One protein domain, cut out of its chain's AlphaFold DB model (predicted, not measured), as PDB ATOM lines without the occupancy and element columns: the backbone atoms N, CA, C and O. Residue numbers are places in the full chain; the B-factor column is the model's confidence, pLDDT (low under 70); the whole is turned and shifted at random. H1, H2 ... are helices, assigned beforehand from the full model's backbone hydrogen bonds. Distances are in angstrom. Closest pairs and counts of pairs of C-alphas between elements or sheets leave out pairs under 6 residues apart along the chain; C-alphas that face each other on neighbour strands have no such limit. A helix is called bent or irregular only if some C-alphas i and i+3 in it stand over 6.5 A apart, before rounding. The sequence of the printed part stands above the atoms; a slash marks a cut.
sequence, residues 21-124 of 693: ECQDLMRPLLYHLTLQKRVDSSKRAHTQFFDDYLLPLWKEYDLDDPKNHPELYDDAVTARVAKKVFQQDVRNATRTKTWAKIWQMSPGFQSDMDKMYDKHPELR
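What this domain is: This is residues 21 to 124 of the 693 residues of an uncharacterized protein of Auricularia subglabra (strain TFB-10046 / SS5) (UniProt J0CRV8). A hairpin of two long helices, H1 and H2, makes the core; H5 crosses H1, H3 slants steeply past both, and H4 lies by H1. The printed part has 104 residues, 75 of them in six named helices, H1 to H6 in order along the chain, with no named strand; its class is all helix, and it is compact, with a radius of gyration of the C-alphas of 14.3 A. The spans are 39 by 28 by 26 A.

How they stand to each other: H1, residues 21 to 39, and H2, residues 43 to 60, touch as a hairpin, opposite ways at a shallow tilt of 11 degrees; closest C-alphas Met 26 and Leu 54, 6.8 A. With residues 28 to 29 alone H1 touches H5, residues 109 to 119, about perpendicular at 89 degrees; closest C-alphas Pro 28 and Met 113, 5.4 A. Close but not clearly touching H1 are H3, residues 79 to 93, closest C-alphas Leu 30 and Val 90, 7.4 A, and H4, residues 97 to 104, closest C-alphas Tyr 31 and Ala 100, 6.2 A. H6, residues 121 to 124, and H1 are near each other. Every O i to N i+4 pair is within hydrogen-bond range in H4 and H5, against 11 of 15 in H1, 11 of 14 in H2 and 10 of 11 in H3; H6 is too short for one.

Where its parts are: H1, 29.0 A long, begins at C-alpha 21 (59.120, 30.672, -25.450); it is only just irregular, C-alphas 25 and 28 being 6.8 A apart. H2 is 24.8 A long, H3 20.7 A, H5 15.5 A. H6 ends at C-alpha 124 (42.916, 14.303, -22.856).

The domain as a whole: The two C-alphas farthest apart, Asp 75 and Arg 124, are 41.4 A apart. The printed part has no cut; the link from H2 to H3 is long, 18 residues. The pLDDT is under 70 at residues 38 to 41 and 75 to 76.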
ATOM      1  N   GLU A  21      59.205  31.672 -26.529       81.25
ATOM      2  CA  GLU A  21      59.120  30.672 -25.450       81.25
ATOM      3  C   GLU A  21      57.680  30.479 -24.948       81.25
ATOM      4  O   GLU A  21      57.204  29.353 -24.792       81.25
ATOM      5  N   CYS A  22      56.944  31.583 -24.772       84.56
ATOM      6  CA  CYS A  22      55.536  31.534 -24.398       84.56
ATOM      7  C   CYS A  22      54.658  31.026 -25.556       84.56
ATOM      8  O   CYS A  22      53.711  30.277 -25.315       84.56
ATOM      9  N   GLN A  23      54.954  31.395 -26.814       85.00
ATOM     10  CA  GLN A  23      54.250  30.843 -27.982       85.00
ATOM     11  C   GLN A  23      54.346  29.317 -28.008       85.00
ATOM     12  O   GLN A  23      53.331  28.670 -28.249       85.00
ATOM     13  N   ASP A  24      55.512  28.752 -27.704       86.50
ATOM     14  CA  ASP A  24      55.790  27.319 -27.804       86.50
ATOM     15  C   ASP A  24      54.981  26.495 -26.799       86.50
ATOM     16  O   ASP A  24      54.365  25.502 -27.186       86.50
ATOM     17  N   LEU A  25      54.845  26.972 -25.555       88.88
ATOM     18  CA  LEU A  25      53.919  26.383 -24.578       88.88
ATOM     19  C   LEU A  25      52.442  26.573 -24.960       88.88
ATOM     20  O   LEU A  25      51.606  25.718 -24.663       88.88
ATOM     21  N   MET A  26      52.101  27.669 -25.644       91.31
ATOM     22  CA  MET A  26      50.736  27.911 -26.113       91.31
ATOM     23  C   MET A  26      50.358  27.088 -27.356       91.31
ATOM     24  O   MET A  26      49.168  26.823 -27.531       91.31
ATOM     25  N   ARG A  27      51.305  26.650 -28.206       90.75
ATOM     26  CA  ARG A  27      51.033  25.851 -29.426       90.75
ATOM     27  C   ARG A  27      50.111  24.638 -29.165       90.75
ATOM     28  O   ARG A  27      49.050  24.598 -29.797       90.75
ATOM     29  N   PRO A  28      50.417  23.697 -28.241       93.44
ATOM     30  CA  PRO A  28      49.571  22.523 -28.007       93.44
ATOM     31  C   PRO A  28      48.191  22.880 -27.438       93.44
ATOM     32  O   PRO A  28      47.187  22.321 -27.877       93.44
ATOM     33  N   LEU A  29      48.103  23.864 -26.536       93.62
ATOM     34  CA  LEU A  29      46.822  24.342 -25.993       93.62
ATOM     35  C   LEU A  29      45.951  24.999 -27.074       93.62
ATOM     36  O   LEU A  29      44.744  24.771 -27.133       93.62
ATOM     37  N   LEU A  30      46.550  25.787 -27.970       92.12
ATOM     38  CA  LEU A  30      45.855  26.401 -29.103       92.12
ATOM     39  C   LEU A  30      45.400  25.361 -30.124       92.12
ATOM     40  O   LEU A  30      44.314  25.504 -30.687       92.12
ATOM     41  N   TYR A  31      46.196  24.318 -30.352       91.94
ATOM     42  CA  TYR A  31      45.833  23.229 -31.248       91.94
ATOM     43  C   TYR A  31      44.687  22.406 -30.661       91.94
ATOM     44  O   TYR A  31      43.666  22.237 -31.330       91.94
ATOM     45  N   HIS A  32      44.773  22.021 -29.384       91.50
ATOM     46  CA  HIS A  32      43.670  21.395 -28.658       91.50
ATOM     47  C   HIS A  32      42.397  22.261 -28.730       91.50
ATOM     48  O   HIS A  32      41.329  21.764 -29.078       91.50
ATOM     49  N   LEU A  33      42.507  23.584 -28.564       89.88
ATOM     50  CA  LEU A  33      41.389  24.520 -28.734       89.88
ATOM     51  C   LEU A  33      40.843  24.594 -30.180       89.88
ATOM     52  O   LEU A  33      39.676  24.945 -30.373       89.88
ATOM     53  N   THR A  34      41.628  24.253 -31.213       88.31
ATOM     54  CA  THR A  34      41.097  24.053 -32.581       88.31
ATOM     55  C   THR A  34      40.397  22.716 -32.782       88.31
ATOM     56  O   THR A  34      39.501  22.658 -33.624       88.31
ATOM     57  N   LEU A  35      40.756  21.676 -32.022       87.00
ATOM     58  CA  LEU A  35      40.024  20.408 -32.002       87.00
ATOM     59  C   LEU A  35      38.693  20.589 -31.263       87.00
ATOM     60  O   LEU A  35      37.643  20.362 -31.864       87.00
ATOM     61  N   GLN A  36      38.721  21.147 -30.045       82.31
ATOM     62  CA  GLN A  36      37.518  21.472 -29.265       82.31
ATOM     63  C   GLN A  36      36.501  22.269 -30.086       82.31
ATOM     64  O   GLN A  36      35.335  21.906 -30.116       82.31
ATOM     65  N   LYS A  37      36.927  23.296 -30.836       75.44
ATOM     66  CA  LYS A  37      36.033  24.098 -31.699       75.44
ATOM     67  C   LYS A  37      35.251  23.319 -32.762       75.44
ATOM     68  O   LYS A  37      34.282  23.871 -33.289       75.44
ATOM     69  N   ARG A  38      35.705  22.126 -33.159       66.38
ATOM     70  CA  ARG A  38      35.007  21.274 -34.140       66.38
ATOM     71  C   ARG A  38      33.872  20.490 -33.483       66.38
ATOM     72  O   ARG A  38      32.842  20.313 -34.123       66.38
ATOM     73  N   VAL A  39      34.076  20.079 -32.232       61.00
ATOM     74  CA  VAL A  39      33.107  19.362 -31.392       61.00
ATOM     75  C   VAL A  39      32.137  20.365 -30.756       61.00
ATOM     76  O   VAL A  39      30.948  20.393 -31.069       61.00
ATOM     77  N   ASP A  40      32.661  21.277 -29.938       64.81
ATOM     78  CA  ASP A  40      31.896  22.239 -29.155       64.81
ATOM     79  C   ASP A  40      32.093  23.678 -29.669       64.81
ATOM     80  O   ASP A  40      33.096  24.361 -29.442       64.81
ATOM     81  N   SER A  41      31.082  24.171 -30.388       65.12
ATOM     82  CA  SER A  41      31.075  25.520 -30.978       65.12
ATOM     83  C   SER A  41      30.787  26.654 -29.973       65.12
ATOM     84  O   SER A  41      30.659  27.825 -30.359       65.12
ATOM     85  N   SER A  42      30.675  26.342 -28.676       81.88
ATOM     86  CA  SER A  42      30.299  27.293 -27.630       81.88
ATOM     87  C   SER A  42      31.336  28.403 -27.410       81.88
ATOM     88  O   SER A  42      32.439  28.199 -26.900       81.88
ATOM     89  N   LYS A  43      30.931  29.656 -27.676       80.50
ATOM     90  CA  LYS A  43      31.716  30.862 -27.333       80.50
ATOM     91  C   LYS A  43      32.075  30.935 -25.843       80.50
ATOM     92  O   LYS A  43      33.073  31.567 -25.496       80.50
ATOM     93  N   ARG A  44      31.250  30.338 -24.971       84.81
ATOM     94  CA  ARG A  44      31.488  30.303 -23.524       84.81
ATOM     95  C   ARG A  44      32.611  29.326 -23.190       84.81
ATOM     96  O   ARG A  44      33.537  29.749 -22.513       84.81
ATOM     97  N   ALA A  45      32.571  28.104 -23.729       83.94
ATOM     98  CA  ALA A  45      33.637  27.114 -23.555       83.94
ATOM     99  C   ALA A  45      34.990  27.656 -24.048       83.94
ATOM    100  O   ALA A  45      35.963  27.633 -23.309       83.94
ATOM    101  N   HIS A  46      35.029  28.282 -25.234       84.88
ATOM    102  CA  HIS A  46      36.250  28.914 -25.770       84.88
ATOM    103  C   HIS A  46      36.803  30.048 -24.886       84.88
ATOM    104  O   HIS A  46      38.014  30.203 -24.759       84.88
ATOM    105  N   THR A  47      35.922  30.843 -24.267       87.38
ATOM    106  CA  THR A  47      36.339  31.929 -23.360       87.38
ATOM    107  C   THR A  47      36.828  31.368 -22.027       87.38
ATOM    108  O   THR A  47      37.843  31.828 -21.520       87.38
ATOM    109  N   GLN A  48      36.151  30.343 -21.506       89.50
ATOM    110  CA  GLN A  48      36.572  29.627 -20.311       89.50
ATOM    111  C   GLN A  48      37.938  28.957 -20.525       89.50
ATOM    112  O   GLN A  48      38.856  29.260 -19.783       89.50
ATOM    113  N   PHE A  49      38.134  28.178 -21.593       91.19
ATOM    114  CA  PHE A  49      39.439  27.588 -21.923       91.19
ATOM    115  C   PHE A  49      40.549  28.650 -22.032       91.19
ATOM    116  O   PHE A  49      41.676  28.437 -21.587       91.19
ATOM    117  N   PHE A  50      40.248  29.819 -22.608       91.38
ATOM    118  CA  PHE A  50      41.209  30.917 -22.640       91.38
ATOM    119  C   PHE A  50      41.582  31.396 -21.226       91.38
ATOM    120  O   PHE A  50      42.767  31.539 -20.940       91.38
ATOM    121  N   ASP A  51      40.601  31.676 -20.363       92.12
ATOM    122  CA  ASP A  51      40.864  32.211 -19.021       92.12
ATOM    123  C   ASP A  51      41.392  31.131 -18.038       92.12
ATOM    124  O   ASP A  51      42.096  31.494 -17.095       92.12
ATOM    125  N   ASP A  52      41.140  29.840 -18.303       93.31
ATOM    126  CA  ASP A  52      41.573  28.680 -17.501       93.31
ATOM    127  C   ASP A  52      42.987  28.166 -17.875       93.31
ATOM    128  O   ASP A  52      43.726  27.778 -16.976       93.31
ATOM    129  N   TYR A  53      43.397  28.185 -19.158       93.88
ATOM    130  CA  TYR A  53      44.683  27.599 -19.615       93.88
ATOM    131  C   TYR A  53      45.652  28.589 -20.284       93.88
ATOM    132  O   TYR A  53      46.858  28.527 -20.054       93.88
ATOM    133  N   LEU A  54      45.161  29.524 -21.106       92.31
ATOM    134  CA  LEU A  54      46.030  30.460 -21.848       92.31
ATOM    135  C   LEU A  54      46.343  31.740 -21.056       92.31
ATOM    136  O   LEU A  54      47.412  32.323 -21.219       92.31
ATOM    137  N   LEU A  55      45.429  32.186 -20.191       91.50
ATOM    138  CA  LEU A  55      45.643  33.341 -19.321       91.50
ATOM    139  C   LEU A  55      46.648  33.086 -18.183       91.50
ATOM    140  O   LEU A  55      47.389  34.023 -17.883       91.50
ATOM    141  N   PRO A  56      46.714  31.902 -17.537       93.00
ATOM    142  CA  PRO A  56      47.774  31.617 -16.573       93.00
ATOM    143  C   PRO A  56      49.162  31.698 -17.208       93.00
ATOM    144  O   PRO A  56      49.983  32.444 -16.696       93.00
ATOM    145  N   LEU A  57      49.382  31.069 -18.372       90.88
ATOM    146  CA  LEU A  57      50.650  31.170 -19.110       90.88
ATOM    147  C   LEU A  57      51.008  32.620 -19.468       90.88
ATOM    148  O   LEU A  57      52.146  33.036 -19.280       90.88
ATOM    149  N   TRP A  58      50.035  33.422 -19.920       88.44
ATOM    150  CA  TRP A  58      50.255  34.849 -20.198       88.44
ATOM    151  C   TRP A  58      50.786  35.620 -18.974       88.44
ATOM    152  O   TRP A  58      51.565  36.553 -19.132       88.44
ATOM    153  N   LYS A  59      50.382  35.231 -17.760       89.88
ATOM    154  CA  LYS A  59      50.840  35.841 -16.501       89.88
ATOM    155  C   LYS A  59      52.113  35.218 -15.938       89.88
ATOM    156  O   LYS A  59      52.888  35.912 -15.305       89.88
ATOM    157  N   GLU A  60      52.317  33.919 -16.137       91.19
ATOM    158  CA  GLU A  60      53.535  33.204 -15.729       91.19
ATOM    159  C   GLU A  60      54.774  33.756 -16.450       91.19
ATOM    160  O   GLU A  60      55.865  33.766 -15.890       91.19
ATOM    161  N   TYR A  61      54.574  34.283 -17.661       88.38
ATOM    162  CA  TYR A  61      55.568  35.003 -18.456       88.38
ATOM    163  C   TYR A  61      55.502  36.539 -18.284       88.38
ATOM    164  O   TYR A  61      56.041  37.255 -19.118       88.38
ATOM    165  N   ASP A  62      54.820  37.059 -17.252       87.94
ATOM    166  CA  ASP A  62      54.650  38.498 -16.958       87.94
ATOM    167  C   ASP A  62      54.197  39.370 -18.161       87.94
ATOM    168  O   ASP A  62      54.438  40.580 -18.203       87.94
ATOM    169  N   LEU A  63      53.490  38.802 -19.148       85.06
ATOM    170  CA  LEU A  63      53.087  39.522 -20.367       85.06
ATOM    171  C   LEU A  63      52.012  40.600 -20.098       85.06
ATOM    172  O   LEU A  63      51.633  41.352 -21.003       85.06
ATOM    173  N   ASP A  64      51.480  40.692 -18.871       84.94
ATOM    174  CA  ASP A  64      50.661  41.811 -18.390       84.94
ATOM    175  C   ASP A  64      51.422  42.944 -17.656       84.94
ATOM    176  O   ASP A  64      50.792  43.976 -17.401       84.94
ATOM    177  N   ASP A  65      52.747  42.853 -17.425       85.44
ATOM    178  CA  ASP A  65      53.581  44.004 -17.008       85.44
ATOM    179  C   ASP A  65      54.255  44.694 -18.223       85.44
ATOM    180  O   ASP A  65      55.124  44.111 -18.882       85.44
ATOM    181  N   PRO A  66      53.925  45.971 -18.522       83.19
ATOM    182  CA  PRO A  66      54.543  46.721 -19.617       83.19
ATOM    183  C   PRO A  66      56.039  47.024 -19.442       83.19
ATOM    184  O   PRO A  66      56.671  47.469 -20.397       83.19
ATOM    185  N   LYS A  67      56.625  46.804 -18.258       84.25
ATOM    186  CA  LYS A  67      58.075  46.943 -18.033       84.25
ATOM    187  C   LYS A  67      58.874  45.771 -18.588       84.25
ATOM    188  O   LYS A  67      59.991  45.982 -19.051       84.25
ATOM    189  N   ASN A  68      58.315  44.565 -18.510       81.06
ATOM    190  CA  ASN A  68      58.989  43.342 -18.940       81.06
ATOM    191  C   ASN A  68      58.868  43.164 -20.459       81.06
ATOM    192  O   ASN A  68      59.812  42.702 -21.094       81.06
ATOM    193  N   HIS A  69      57.743  43.607 -21.037       79.62
ATOM    194  CA  HIS A  69      57.419  43.431 -22.456       79.62
ATOM    195  C   HIS A  69      57.040  44.732 -23.183       79.62
ATOM    196  O   HIS A  69      55.960  44.806 -23.776       79.62
ATOM    197  N   PRO A  70      57.883  45.784 -23.170       78.12
ATOM    198  CA  PRO A  70      57.566  47.073 -23.797       78.12
ATOM    199  C   PRO A  70      57.233  46.965 -25.298       78.12
ATOM    200  O   PRO A  70      56.492  47.785 -25.830       78.12
ATOM    201  N   GLU A  71      57.693  45.921 -25.994       78.44
ATOM    202  CA  GLU A  71      57.333  45.613 -27.383       78.44
ATOM    203  C   GLU A  71      55.851  45.239 -27.599       78.44
ATOM    204  O   GLU A  71      55.369  45.270 -28.733       78.44
ATOM    205  N   LEU A  72      55.125  44.900 -26.528       72.38
ATOM    206  CA  LEU A  72      53.677  44.655 -26.526       72.38
ATOM    207  C   LEU A  72      52.865  45.910 -26.147       72.38
ATOM    208  O   LEU A  72      51.635  45.904 -26.268       72.38
ATOM    209  N   TYR A  73      53.538  46.982 -25.709       77.38
ATOM    210  CA  TYR A  73      52.936  48.164 -25.094       77.38
ATOM    211  C   TYR A  73      53.476  49.475 -25.696       77.38
ATOM    212  O   TYR A  73      54.310  50.151 -25.101       77.38
ATOM    213  N   ASP A  74      52.930  49.880 -26.855       75.69
ATOM    214  CA  ASP A  74      53.011  51.282 -27.308       75.69
ATOM    215  C   ASP A  74      52.500  52.231 -26.196       75.69
ATOM    216  O   ASP A  74      51.611  51.853 -25.433       75.69
ATOM    217  N   ASP A  75      52.941  53.498 -26.175       67.69
ATOM    218  CA  ASP A  75      52.626  54.511 -25.138       67.69
ATOM    219  C   ASP A  75      51.123  54.683 -24.787       67.69
ATOM    220  O   ASP A  75      50.773  55.223 -23.737       67.69
ATOM    221  N   ALA A  76      50.217  54.256 -25.674       67.81
ATOM    222  CA  ALA A  76      48.760  54.334 -25.522       67.81
ATOM    223  C   ALA A  76      48.077  52.988 -25.175       67.81
ATOM    224  O   ALA A  76      46.850  52.929 -25.027       67.81
ATOM    225  N   VAL A  77      48.829  51.890 -25.075       76.19
ATOM    226  CA  VAL A  77      48.320  50.533 -24.831       76.19
ATOM    227  C   VAL A  77      48.418  50.213 -23.341       76.19
ATOM    228  O   VAL A  77      49.482  50.241 -22.739       76.19
ATOM    229  N   THR A  78      47.290  49.860 -22.727       80.12
ATOM    230  CA  THR A  78      47.251  49.372 -21.336       80.12
ATOM    231  C   THR A  78      47.223  47.843 -21.295       80.12
ATOM    232  O   THR A  78      46.767  47.218 -22.255       80.12
ATOM    233  N   ALA A  79      47.573  47.221 -20.160       79.06
ATOM    234  CA  ALA A  79      47.414  45.773 -19.915       79.06
ATOM    235  C   ALA A  79      46.023  45.235 -20.331       79.06
ATOM    236  O   ALA A  79      45.882  44.165 -20.927       79.06
ATOM    237  N   ARG A  80      44.966  46.034 -20.116       82.69
ATOM    238  CA  ARG A  80      43.585  45.709 -20.521       82.69
ATOM    239  C   ARG A  80      43.364  45.721 -22.041       82.69
ATOM    240  O   ARG A  80      42.436  45.066 -22.517       82.69
ATOM    241  N   VAL A  81      44.155  46.481 -22.796       83.50
ATOM    242  CA  VAL A  81      44.145  46.493 -24.267       83.50
ATOM    243  C   VAL A  81      45.007  45.353 -24.808       83.50
ATOM    244  O   VAL A  81      44.501  44.602 -25.637       83.50
ATOM    245  N   ALA A  82      46.217  45.132 -24.286       80.81
ATOM    246  CA  ALA A  82      47.059  44.005 -24.696       80.81
ATOM    247  C   ALA A  82      46.366  42.647 -24.480       80.81
ATOM    248  O   ALA A  82      46.233  41.885 -25.437       80.81
ATOM    249  N   LYS A  83      45.753  42.393 -23.306       84.00
ATOM    250  CA  LYS A  83      44.934  41.177 -23.095       84.00
ATOM    251  C   LYS A  83      43.806  41.034 -24.133       84.00
ATOM    252  O   LYS A  83      43.488  39.918 -24.537       84.00
ATOM    253  N   LYS A  84      43.184  42.133 -24.589       84.75
ATOM    254  CA  LYS A  84      42.152  42.087 -25.648       84.75
ATOM    255  C   LYS A  84      42.737  41.774 -27.026       84.75
ATOM    256  O   LYS A  84      42.084  41.058 -27.783       84.75
ATOM    257  N   VAL A  85      43.917  42.309 -27.350       84.00
ATOM    258  CA  VAL A  85      44.645  42.003 -28.593       84.00
ATOM    259  C   VAL A  85      45.021  40.525 -28.601       84.00
ATOM    260  O   VAL A  85      44.573  39.806 -29.486       84.00
ATOM    261  N   PHE A  86      45.668  40.029 -27.545       86.50
ATOM    262  CA  PHE A  86      46.008  38.615 -27.396       86.50
ATOM    263  C   PHE A  86      44.778  37.688 -27.450       86.50
ATOM    264  O   PHE A  86      44.774  36.716 -28.204       86.50
ATOM    265  N   GLN A  87      43.675  38.015 -26.761       86.44
ATOM    266  CA  GLN A  87      42.410  37.271 -26.903       86.44
ATOM    267  C   GLN A  87      41.887  37.248 -28.347       86.44
ATOM    268  O   GLN A  87      41.236  36.282 -28.754       86.44
ATOM    269  N   GLN A  88      42.129  38.300 -29.131       84.00
ATOM    270  CA  GLN A  88      41.746  38.342 -30.536       84.00
ATOM    271  C   GLN A  88      42.724  37.560 -31.425       84.00
ATOM    272  O   GLN A  88      42.261  36.859 -32.324       84.00
ATOM    273  N   ASP A  89      44.023  37.590 -31.142       83.75
ATOM    274  CA  ASP A  89      45.039  36.811 -31.853       83.75
ATOM    275  C   ASP A  89      44.859  35.311 -31.627       83.75
ATOM    276  O   ASP A  89      44.798  34.557 -32.594       83.75
ATOM    277  N   VAL A  90      44.600  34.877 -30.388       86.62
ATOM    278  CA  VAL A  90      44.195  33.496 -30.074       86.62
ATOM    279  C   VAL A  90      42.966  33.083 -30.886       86.62
ATOM    280  O   VAL A  90      42.931  31.992 -31.459       86.62
ATOM    281  N   ARG A  91      41.947  33.949 -31.000       84.25
ATOM    282  CA  ARG A  91      40.751  33.686 -31.827       84.25
ATOM    283  C   ARG A  91      41.049  33.661 -33.327       84.25
ATOM    284  O   ARG A  91      40.327  32.967 -34.043       84.25
ATOM    285  N   ASN A  92      42.044  34.414 -33.795       80.88
ATOM    286  CA  ASN A  92      42.476  34.462 -35.193       80.88
ATOM    287  C   ASN A  92      43.281  33.205 -35.551       80.88
ATOM    288  O   ASN A  92      42.910  32.506 -36.491       80.88
ATOM    289  N   ALA A  93      44.299  32.866 -34.753       81.62
ATOM    290  CA  ALA A  93      45.058  31.624 -34.851       81.62
ATOM    291  C   ALA A  93      44.100  30.428 -34.879       81.62
ATOM    292  O   ALA A  93      43.993  29.736 -35.886       81.62
ATOM    293  N   THR A  94      43.257  30.273 -33.856       81.38
ATOM    294  CA  THR A  94      42.290  29.162 -33.770       81.38
ATOM    295  C   THR A  94      41.131  29.215 -34.792       81.38
ATOM    296  O   THR A  94      40.124  28.527 -34.619       81.38
ATOM    297  N   ARG A  95      41.203  30.050 -35.838       79.94
ATOM    298  CA  ARG A  95      40.331  30.018 -37.032       79.94
ATOM    299  C   ARG A  95      41.072  29.594 -38.301       79.94
ATOM    300  O   ARG A  95      40.445  29.034 -39.194       79.94
ATOM    301  N   THR A  96      42.364  29.883 -38.397       76.50
ATOM    302  CA  THR A  96      43.194  29.539 -39.552       76.50
ATOM    303  C   THR A  96      43.508  28.043 -39.518       76.50
ATOM    304  O   THR A  96      44.284  27.603 -38.675       76.50
ATOM    305  N   LYS A  97      42.924  27.252 -40.431       77.62
ATOM    306  CA  LYS A  97      43.211  25.806 -40.558       77.62
ATOM    307  C   LYS A  97      44.701  25.535 -40.834       77.62
ATOM    308  O   LYS A  97      45.233  24.523 -40.390       77.62
ATOM    309  N   THR A  98      45.350  26.441 -41.566       81.44
ATOM    310  CA  THR A  98      46.680  26.279 -42.168       81.44
ATOM    311  C   THR A  98      47.777  26.010 -41.136       81.44
ATOM    312  O   THR A  98      48.395  24.954 -41.200       81.44
ATOM    313  N   TRP A  99      47.974  26.888 -40.139       84.88
ATOM    314  CA  TRP A  99      49.014  26.675 -39.115       84.88
ATOM    315  C   TRP A  99      48.759  25.396 -38.307       84.88
ATOM    316  O   TRP A  99      49.708  24.705 -37.969       84.88
ATOM    317  N   ALA A 100      47.495  25.045 -38.031       86.94
ATOM    318  CA  ALA A 100      47.159  23.849 -37.262       86.94
ATOM    319  C   ALA A 100      47.518  22.570 -38.040       86.94
ATOM    320  O   ALA A 100      48.096  21.655 -37.462       86.94
ATOM    321  N   LYS A 101      47.256  22.535 -39.358       86.50
ATOM    322  CA  LYS A 101      47.712  21.457 -40.258       86.50
ATOM    323  C   LYS A 101      49.246  21.399 -40.319       86.50
ATOM    324  O   LYS A 101      49.812  20.318 -40.228       86.50
ATOM    325  N   ILE A 102      49.920  22.545 -40.451       85.19
ATOM    326  CA  ILE A 102      51.391  22.612 -40.530       85.19
ATOM    327  C   ILE A 102      52.036  22.170 -39.208       85.19
ATOM    328  O   ILE A 102      52.977  21.382 -39.226       85.19
ATOM    329  N   TRP A 103      51.523  22.621 -38.060       88.06
ATOM    330  CA  TRP A 103      52.045  22.246 -36.746       88.06
ATOM    331  C   TRP A 103      51.784  20.768 -36.421       88.06
ATOM    332  O   TRP A 103      52.676  20.112 -35.892       88.06
ATOM    333  N   GLN A 104      50.641  20.205 -36.833       89.75
ATOM    334  CA  GLN A 104      50.377  18.761 -36.748       89.75
ATOM    335  C   GLN A 104      51.401  17.915 -37.533       89.75
ATOM    336  O   GLN A 104      51.691  16.788 -37.147       89.75
ATOM    337  N   MET A 105      51.969  18.457 -38.614       88.62
ATOM    338  CA  MET A 105      53.030  17.813 -39.405       88.62
ATOM    339  C   MET A 105      54.452  18.168 -38.923       88.62
ATOM    340  O   MET A 105      55.425  17.757 -39.554       88.62
ATOM    341  N   SER A 106      54.603  18.944 -37.842       87.44
ATOM    342  CA  SER A 106      55.920  19.381 -37.362       87.44
ATOM    343  C   SER A 106      56.604  18.329 -36.472       87.44
ATOM    344  O   SER A 106      55.935  17.657 -35.679       87.44
ATOM    345  N   PRO A 107      57.939  18.163 -36.565       88.19
ATOM    346  CA  PRO A 107      58.669  17.264 -35.679       88.19
ATOM    347  C   PRO A 107      58.521  17.731 -34.226       88.19
ATOM    348  O   PRO A 107      58.645  18.917 -33.931       88.19
ATOM    349  N   GLY A 108      58.243  16.793 -33.321       88.12
ATOM    350  CA  GLY A 108      57.964  17.082 -31.909       88.12
ATOM    351  C   GLY A 108      56.481  17.246 -31.558       88.12
ATOM    352  O   GLY A 108      56.153  17.055 -30.390       88.12
ATOM    353  N   PHE A 109      55.581  17.463 -32.534       91.62
ATOM    354  CA  PHE A 109      54.128  17.639 -32.332       91.62
ATOM    355  C   PHE A 109      53.528  16.697 -31.276       91.62
ATOM    356  O   PHE A 109      52.924  17.155 -30.308       91.62
ATOM    357  N   GLN A 110      53.731  15.387 -31.441       92.25
ATOM    358  CA  GLN A 110      53.171  14.381 -30.539       92.25
ATOM    359  C   GLN A 110      53.737  14.526 -29.118       92.25
ATOM    360  O   GLN A 110      52.978  14.556 -28.159       92.25
ATOM    361  N   SER A 111      55.050  14.734 -28.986       94.19
ATOM    362  CA  SER A 111      55.713  14.938 -27.692       94.19
ATOM    363  C   SER A 111      55.224  16.202 -26.976       94.19
ATOM    364  O   SER A 111      55.101  16.201 -25.755       94.19
ATOM    365  N   ASP A 112      54.920  17.276 -27.706       93.25
ATOM    366  CA  ASP A 112      54.412  18.524 -27.123       93.25
ATOM    367  C   ASP A 112      52.923  18.441 -26.761       93.25
ATOM    368  O   ASP A 112      52.504  19.011 -25.750       93.25
ATOM    369  N   MET A 113      52.131  17.681 -27.524       94.25
ATOM    370  CA  MET A 113      50.762  17.317 -27.147       94.25
ATOM    371  C   MET A 113      50.736  16.408 -25.913       94.25
ATOM    372  O   MET A 113      49.939  16.648 -25.009       94.25
ATOM    373  N   ASP A 114      51.626  15.418 -25.831       93.12
ATOM    374  CA  ASP A 114      51.717  14.503 -24.690       93.12
ATOM    375  C   ASP A 114      52.150  15.245 -23.419       93.12
ATOM    376  O   ASP A 114      51.425  15.196 -22.430       93.12
ATOM    377  N   LYS A 115      53.212  16.070 -23.470       94.62
ATOM    378  CA  LYS A 115      53.601  16.974 -22.361       94.62
ATOM    379  C   LYS A 115      52.456  17.883 -21.909       94.62
ATOM    380  O   LYS A 115      52.352  18.196 -20.724       94.62
ATOM    381  N   MET A 116      51.629  18.358 -22.844       95.31
ATOM    382  CA  MET A 116      50.475  19.197 -22.525       95.31
ATOM    383  C   MET A 116      49.387  18.388 -21.815       95.31
ATOM    384  O   MET A 116      48.893  18.852 -20.794       95.31
ATOM    385  N   TYR A 117      49.084  17.165 -22.259       94.81
ATOM    386  CA  TYR A 117      48.150  16.273 -21.563       94.81
ATOM    387  C   TYR A 117      48.690  15.709 -20.241       94.81
ATOM    388  O   TYR A 117      47.899  15.397 -19.360       94.81
ATOM    389  N   ASP A 118      50.005  15.602 -20.062       94.44
ATOM    390  CA  ASP A 118      50.607  15.195 -18.787       94.44
ATOM    391  C   ASP A 118      50.556  16.338 -17.750       94.44
ATOM    392  O   ASP A 118      50.435  16.085 -16.551       94.44
ATOM    393  N   LYS A 119      50.582  17.603 -18.205       93.75
ATOM    394  CA  LYS A 119      50.277  18.791 -17.381       93.75
ATOM    395  C   LYS A 119      48.772  18.993 -17.153       93.75
ATOM    396  O   LYS A 119      48.389  19.465 -16.086       93.75
ATOM    397  N   HIS A 120      47.952  18.653 -18.149       92.50
ATOM    398  CA  HIS A 120      46.506  18.883 -18.201       92.50
ATOM    399  C   HIS A 120      45.739  17.599 -18.569       92.50
ATOM    400  O   HIS A 120      45.162  17.505 -19.663       92.50
ATOM    401  N   PRO A 121      45.725  16.577 -17.689       91.44
ATOM    402  CA  PRO A 121      45.060  15.300 -17.961       91.44
ATOM    403  C   PRO A 121      43.555  15.458 -18.220       91.44
ATOM    404  O   PRO A 121      42.981  14.699 -19.001       91.44
ATOM    405  N   GLU A 122      42.926  16.485 -17.644       90.06
ATOM    406  CA  GLU A 122      41.539  16.887 -17.888       90.06
ATOM    407  C   GLU A 122      41.229  17.214 -19.359       90.06
ATOM    408  O   GLU A 122      40.080  17.084 -19.784       90.06
ATOM    409  N   LEU A 123      42.234  17.583 -20.163       89.25
ATOM    410  CA  LEU A 123      42.058  17.870 -21.588       89.25
ATOM    411  C   LEU A 123      42.121  16.616 -22.473       89.25
ATOM    412  O   LEU A 123      41.631  16.656 -23.602       89.25
ATOM    413  N   ARG A 124      42.671  15.486 -22.002       86.31
ATOM    414  CA  ARG A 124      42.916  14.303 -22.856       86.31
ATOM    415  C   ARG A 124      41.627  13.695 -23.438       86.31
ATOM    416  O   ARG A 124      41.658  13.173 -24.548       86.31
TER     417      ARG A 124